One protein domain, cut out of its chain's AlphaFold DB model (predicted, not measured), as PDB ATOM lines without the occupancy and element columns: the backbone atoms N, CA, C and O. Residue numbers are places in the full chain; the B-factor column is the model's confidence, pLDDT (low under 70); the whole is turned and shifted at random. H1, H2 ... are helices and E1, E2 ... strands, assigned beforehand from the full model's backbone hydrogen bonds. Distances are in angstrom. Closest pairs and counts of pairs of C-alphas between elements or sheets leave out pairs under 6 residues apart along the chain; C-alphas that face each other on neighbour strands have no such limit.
ATOM      1  N   VAL A 233      65.416  88.305  45.642       93.38
ATOM      2  CA  VAL A 233      66.270  87.128  45.414       93.38
ATOM      3  C   VAL A 233      67.669  87.342  45.998       93.38
ATOM      4  O   VAL A 233      68.306  88.377  45.782       93.38
ATOM      5  N   PHE A 234      68.182  86.342  46.715       93.44
ATOM      6  CA  PHE A 234      69.557  86.328  47.219       93.44
ATOM      7  C   PHE A 234      70.503  85.542  46.310       93.44
ATOM      8  O   PHE A 234      70.263  84.377  46.004       93.44
ATOM      9  N   LEU A 235      71.634  86.142  45.939       92.62
ATOM     10  CA  LEU A 235      72.654  85.531  45.087       92.62
ATOM     11  C   LEU A 235      73.930  85.206  45.889       92.62
ATOM     12  O   LEU A 235      74.326  85.979  46.768       92.62
ATOM     13  N   PRO A 236      74.602  84.070  45.614       90.69
ATOM     14  CA  PRO A 236      74.364  83.148  44.497       90.69
ATOM     15  C   PRO A 236      73.318  82.047  44.770       90.69
ATOM     16  O   PRO A 236      73.131  81.186  43.921       90.69
ATOM     17  N   CYS A 237      72.670  82.009  45.940       92.69
ATOM     18  CA  CYS A 237      71.851  80.852  46.332       92.69
ATOM     19  C   CYS A 237      70.453  80.769  45.688       92.69
ATOM     20  O   CYS A 237      69.795  79.749  45.858       92.69
ATOM     21  N   GLY A 238      69.995  81.807  44.984       90.56
ATOM     22  CA  GLY A 238      68.739  81.832  44.223       90.56
ATOM     23  C   GLY A 238      67.458  81.923  45.061       90.56
ATOM     24  O   GLY A 238      66.366  81.935  44.503       90.56
ATOM     25  N   HIS A 239      67.553  81.988  46.390       93.50
ATOM     26  CA  HIS A 239      66.378  81.931  47.258       93.50
ATOM     27  C   HIS A 239      65.645  83.273  47.349       93.50
ATOM     28  O   HIS A 239      66.244  84.289  47.712       93.50
ATOM     29  N   ILE A 240      64.334  83.233  47.100       92.50
ATOM     30  CA  ILE A 240      63.401  84.356  47.233       92.50
ATOM     31  C   ILE A 240      62.608  84.156  48.525       92.50
ATOM     32  O   ILE A 240      61.870  83.178  48.669       92.50
ATOM     33  N   VAL A 241      62.858  85.001  49.529       91.38
ATOM     34  CA  VAL A 241      62.510  84.676  50.932       91.38
ATOM     35  C   VAL A 241      62.081  85.853  51.804       91.38
ATOM     36  O   VAL A 241      61.449  85.621  52.834       91.38
ATOM     37  N   ILE A 242      62.383  87.094  51.424       92.50
ATOM     38  CA  ILE A 242      61.985  88.293  52.175       92.50
ATOM     39  C   ILE A 242      61.501  89.395  51.229       92.50
ATOM     40  O   ILE A 242      61.732  89.314  50.022       92.50
ATOM     41  N   CYS A 243      60.844  90.407  51.793       94.19
ATOM     42  CA  CYS A 243      60.508  91.637  51.093       94.19
ATOM     43  C   CYS A 243      61.634  92.685  51.190       94.19
ATOM     44  O   CYS A 243      62.474  92.653  52.099       94.19
ATOM     45  N   LYS A 244      61.582  93.664  50.292       93.69
ATOM     46  CA  LYS A 244      62.455  94.832  50.180       93.69
ATOM     47  C   LYS A 244      62.542  95.649  51.461       93.69
ATOM     48  O   LYS A 244      63.644  96.015  51.863       93.69
ATOM     49  N   ASN A 245      61.421  95.864  52.150       93.44
ATOM     50  CA  ASN A 245      61.413  96.625  53.402       93.44
ATOM     51  C   ASN A 245      62.218  95.897  54.488       93.44
ATOM     52  O   ASN A 245      63.111  96.491  55.081       93.44
ATOM     53  N   CYS A 246      62.026  94.584  54.672       93.50
ATOM     54  CA  CYS A 246      62.823  93.811  55.631       93.50
ATOM     55  C   CYS A 246      64.302  93.672  55.224       93.50
ATOM     56  O   CYS A 246      65.170  93.581  56.094       93.50
ATOM     57  N   LEU A 247      64.626  93.676  53.926       92.56
ATOM     58  CA  LEU A 247      66.018  93.738  53.467       92.56
ATOM     59  C   LEU A 247      66.692  95.049  53.920       92.56
ATOM     60  O   LEU A 247      67.816  95.027  54.426       92.56
ATOM     61  N   ILE A 248      65.995  96.175  53.777       91.50
ATOM     62  CA  ILE A 248      66.507  97.497  54.147       91.50
ATOM     63  C   ILE A 248      66.537  97.647  55.674       91.50
ATOM     64  O   ILE A 248      67.606  97.827  56.248       91.50
ATOM     65  N   GLU A 249      65.392  97.510  56.341       91.75
ATOM     66  CA  GLU A 249      65.213  97.813  57.766       91.75
ATOM     67  C   GLU A 249      65.854  96.766  58.687       91.75
ATOM     68  O   GLU A 249      66.469  97.114  59.694       91.75
ATOM     69  N   THR A 250      65.737  95.474  58.359       88.75
ATOM     70  CA  THR A 250      66.223  94.388  59.227       88.75
ATOM     71  C   THR A 250      67.651  93.959  58.887       88.75
ATOM     72  O   THR A 250      68.425  93.644  59.789       88.75
ATOM     73  N   MET A 251      68.037  93.941  57.602       86.00
ATOM     74  CA  MET A 251      69.385  93.511  57.184       86.00
ATOM     75  C   MET A 251      70.356  94.657  56.874       86.00
ATOM     76  O   MET A 251      71.560  94.404  56.748       86.00
ATOM     77  N   ASN A 252      69.882  95.907  56.792       87.19
ATOM     78  CA  ASN A 252      70.688  97.069  56.404       87.19
ATOM     79  C   ASN A 252      71.427  96.822  55.074       87.19
ATOM     80  O   ASN A 252      72.666  96.875  54.996       87.19
ATOM     81  N   VAL A 253      70.641  96.475  54.046       85.94
ATOM     82  CA  VAL A 253      71.064  96.235  52.658       85.94
ATOM     83  C   VAL A 253      70.127  96.961  51.699       85.94
ATOM     84  O   VAL A 253      68.910  96.826  51.780       85.94
ATOM     85  N   THR A 254      70.695  97.690  50.746       86.44
ATOM     86  CA  THR A 254      69.960  98.246  49.609       86.44
ATOM     87  C   THR A 254      69.787  97.185  48.509       86.44
ATOM     88  O   THR A 254      70.769  96.526  48.146       86.44
ATOM     89  N   PRO A 255      68.575  97.002  47.943       86.56
ATOM     90  CA  PRO A 255      68.360  96.115  46.799       86.56
ATOM     91  C   PRO A 255      69.256  96.473  45.607       86.56
ATOM     92  O   PRO A 255      69.632  97.629  45.427       86.56
ATOM     93  N   ASN A 256      69.546  95.483  44.765       86.50
ATOM     94  CA  ASN A 256      70.355  95.604  43.547       86.50
ATOM     95  C   ASN A 256      71.801  96.084  43.797       86.50
ATOM     96  O   ASN A 256      72.391  96.752  42.950       86.50
ATOM     97  N   THR A 257      72.390  95.737  44.952       80.94
ATOM     98  CA  THR A 257      73.779  96.083  45.304       80.94
ATOM     99  C   THR A 257      74.643  94.869  45.654       80.94
ATOM    100  O   THR A 257      74.161  93.841  46.139       80.94
ATOM    101  N   VAL A 258      75.955  95.004  45.418       83.94
ATOM    102  CA  VAL A 258      76.975  94.010  45.787       83.94
ATOM    103  C   VAL A 258      77.398  94.213  47.246       83.94
ATOM    104  O   VAL A 258      77.888  95.275  47.637       83.94
ATOM    105  N   ILE A 259      77.243  93.172  48.061       83.19
ATOM    106  CA  ILE A 259      77.406  93.204  49.517       83.19
ATOM    107  C   ILE A 259      78.853  92.854  49.898       83.19
ATOM    108  O   ILE A 259      79.199  91.700  50.148       83.19
ATOM    109  N   ASN A 260      79.708  93.870  50.016       72.06
ATOM    110  CA  ASN A 260      81.124  93.715  50.379       72.06
ATOM    111  C   ASN A 260      81.403  93.850  51.898       72.06
ATOM    112  O   ASN A 260      82.326  94.551  52.313       72.06
ATOM    113  N   LYS A 261      80.627  93.168  52.757       71.44
ATOM    114  CA  LYS A 261      80.832  93.171  54.226       71.44
ATOM    115  C   LYS A 261      81.812  92.060  54.654       71.44
ATOM    116  O   LYS A 261      81.416  90.908  54.808       71.44
ATOM    117  N   ARG A 262      83.095  92.401  54.864       65.56
ATOM    118  CA  ARG A 262      84.163  91.439  55.242       65.56
ATOM    119  C   ARG A 262      84.098  90.937  56.694       65.56
ATOM    120  O   ARG A 262      84.490  89.806  56.946       65.56
ATOM    121  N   SER A 263      83.636  91.762  57.636       64.56
ATOM    122  CA  SER A 263      83.646  91.457  59.080       64.56
ATOM    123  C   SER A 263      82.391  90.738  59.591       64.56
ATOM    124  O   SER A 263      82.441  90.109  60.642       64.56
ATOM    125  N   ASN A 264      81.274  90.804  58.860       75.25
ATOM    126  CA  ASN A 264      80.061  90.041  59.160       75.25
ATOM    127  C   ASN A 264      79.279  89.776  57.855       75.25
ATOM    128  O   ASN A 264      78.555  90.666  57.391       75.25
ATOM    129  N   PRO A 265      79.459  88.608  57.208       81.81
ATOM    130  CA  PRO A 265      78.801  88.304  55.944       81.81
ATOM    131  C   PRO A 265      77.313  88.030  56.169       81.81
ATOM    132  O   PRO A 265      76.934  87.191  56.988       81.81
ATOM    133  N   ILE A 266      76.466  88.708  55.397       87.00
ATOM    134  CA  ILE A 266      75.014  88.516  55.440       87.00
ATOM    135  C   ILE A 266      74.686  87.124  54.905       87.00
ATOM    136  O   ILE A 266      75.248  86.693  53.901       87.00
ATOM    137  N   LYS A 267      73.798  86.401  55.589       90.62
ATOM    138  CA  LYS A 267      73.446  85.012  55.271       90.62
ATOM    139  C   LYS A 267      71.994  84.919  54.832       90.62
ATOM    140  O   LYS A 267      71.124  85.557  55.418       90.62
ATOM    141  N   CYS A 268      71.729  84.084  53.831       90.81
ATOM    142  CA  CYS A 268      70.374  83.782  53.392       90.81
ATOM    143  C   CYS A 268      69.588  83.132  54.551       90.81
ATOM    144  O   CYS A 268      70.043  82.104  55.060       90.81
ATOM    145  N   PRO A 269      68.409  83.651  54.948       89.94
ATOM    146  CA  PRO A 269      67.619  83.084  56.045       89.94
ATOM    147  C   PRO A 269      67.212  81.616  55.864       89.94
ATOM    148  O   PRO A 269      66.998  80.927  56.855       89.94
ATOM    149  N   LEU A 270      67.121  81.128  54.619       91.31
ATOM    150  CA  LEU A 270      66.702  79.757  54.319       91.31
ATOM    151  C   LEU A 270      67.875  78.765  54.339       91.31
ATOM    152  O   LEU A 270      67.858  77.804  55.101       91.31
ATOM    153  N   CYS A 271      68.917  78.999  53.530       91.81
ATOM    154  CA  CYS A 271      70.039  78.060  53.386       91.81
ATOM    155  C   CYS A 271      71.299  78.423  54.187       91.81
ATOM    156  O   CYS A 271      72.275  77.683  54.140       91.81
ATOM    157  N   LYS A 272      71.315  79.560  54.896       91.75
ATOM    158  CA  LYS A 272      72.436  80.072  55.715       91.75
ATOM    159  C   LYS A 272      73.744  80.370  54.954       91.75
ATOM    160  O   LYS A 272      74.698  80.849  55.567       91.75
ATOM    161  N   ASN A 273      73.776  80.172  53.634       92.12
ATOM    162  CA  ASN A 273      74.905  80.532  52.771       92.12
ATOM    163  C   ASN A 273      75.094  82.061  52.689       92.12
ATOM    164  O   ASN A 273      74.105  82.798  52.771       92.12
ATOM    165  N   PRO A 274      76.337  82.550  52.508       90.38
ATOM    166  CA  PRO A 274      76.621  83.978  52.399       90.38
ATOM    167  C   PRO A 274      76.022  84.583  51.121       90.38
ATOM    168  O   PRO A 274      76.167  84.038  50.025       90.38
ATOM    169  N   VAL A 275      75.377  85.735  51.279       91.19
ATOM    170  CA  VAL A 275      74.794  86.551  50.213       91.19
ATOM    171  C   VAL A 275      75.856  87.521  49.705       91.19
ATOM    172  O   VAL A 275      76.428  88.282  50.483       91.19
ATOM    173  N   LYS A 276      76.114  87.496  48.396       90.44
ATOM    174  CA  LYS A 276      77.033  88.420  47.709       90.44
ATOM    175  C   LYS A 276      76.304  89.585  47.047       90.44
ATOM    176  O   LYS A 276      76.880  90.654  46.894       90.44
ATOM    177  N   GLU A 277      75.059  89.372  46.650       91.12
ATOM    178  CA  GLU A 277      74.213  90.348  45.969       91.12
ATOM    179  C   GLU A 277      72.748  90.017  46.285       91.12
ATOM    180  O   GLU A 277      72.383  88.849  46.444       91.12
ATOM    181  N   SER A 278      71.911  91.041  46.390       90.69
ATOM    182  CA  SER A 278      70.453  90.911  46.477       90.69
ATOM    183  C   SER A 278      69.830  91.650  45.305       90.69
ATOM    184  O   SER A 278      70.199  92.803  45.084       90.69
ATOM    185  N   LYS A 279      68.884  91.039  44.587       91.56
ATOM    186  CA  LYS A 279      68.138  91.706  43.509       91.56
ATOM    187  C   LYS A 279      66.651  91.737  43.802       91.56
ATOM    188  O   LYS A 279      66.127  90.826  44.436       91.56
ATOM    189  N   GLU A 280      66.005  92.791  43.332       91.88
ATOM    190  CA  GLU A 280      64.550  92.898  43.331       91.88
ATOM    191  C   GLU A 280      63.979  92.066  42.173       91.88
ATOM    192  O   GLU A 280      64.555  92.023  41.084       91.88
ATOM    193  N   VAL A 281      62.888  91.354  42.432       87.81
ATOM    194  CA  VAL A 281      62.185  90.486  41.487       87.81
ATOM    195  C   VAL A 281      60.693  90.785  41.552       87.81
ATOM    196  O   VAL A 281      60.113  90.901  42.629       87.81
TER     197      VAL A 281
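What this domain is: This is residues 233 to 281 of the 283 residues of the protein "RING-type domain-containing protein" of Stentor coeruleus (UniProt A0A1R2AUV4). With little regular structure, this is a small three-stranded sheet grazed by one short helix, H1, and a long looping stretch, residues 250 to 276. The class is mixed, with 17 of 49 printed residues in E1, E2, H1 and E3, in chain order; the sheet, E2 E1 E3, is antiparallel. It is compact, radius of gyration of the C-alphas 9.5 A, spanning 25 by 20 by 16 A.

How they stand to each other: Look first at E1, residues 233 to 235, antiparallel to E3, residues 277 to 280, at 159 degrees; N 233 and O 279 are within hydrogen-bond range, 2.9 A. E1 and E2, residues 239 to 242, form an antiparallel hairpin; N 234 and O 239 are within range, 3.0 A. H1, residues 244 to 249, has every O i to N i+4 pair within range and only grazes the sheet; its C-alpha closest to E3 is that of Lys 244, 7.4 A from that of Glu 280. E2, H1, E3 form a split strand-helix-strand unit, same-way strands with E1 between, its crossover right-handed. Residues 257 to 258 pair antiparallel with 277 to 278.

Where its parts are: Find C-alpha 233 at (66.270, 87.128, 45.414), where E1 begins; E3 runs 10.3 A to C-alpha 280 at (64.550, 92.898, 43.331).

The domain as a whole: The printed part has no cut; H1 to E3 is a long link, and pLDDT is under 70 at residues 262 to 263.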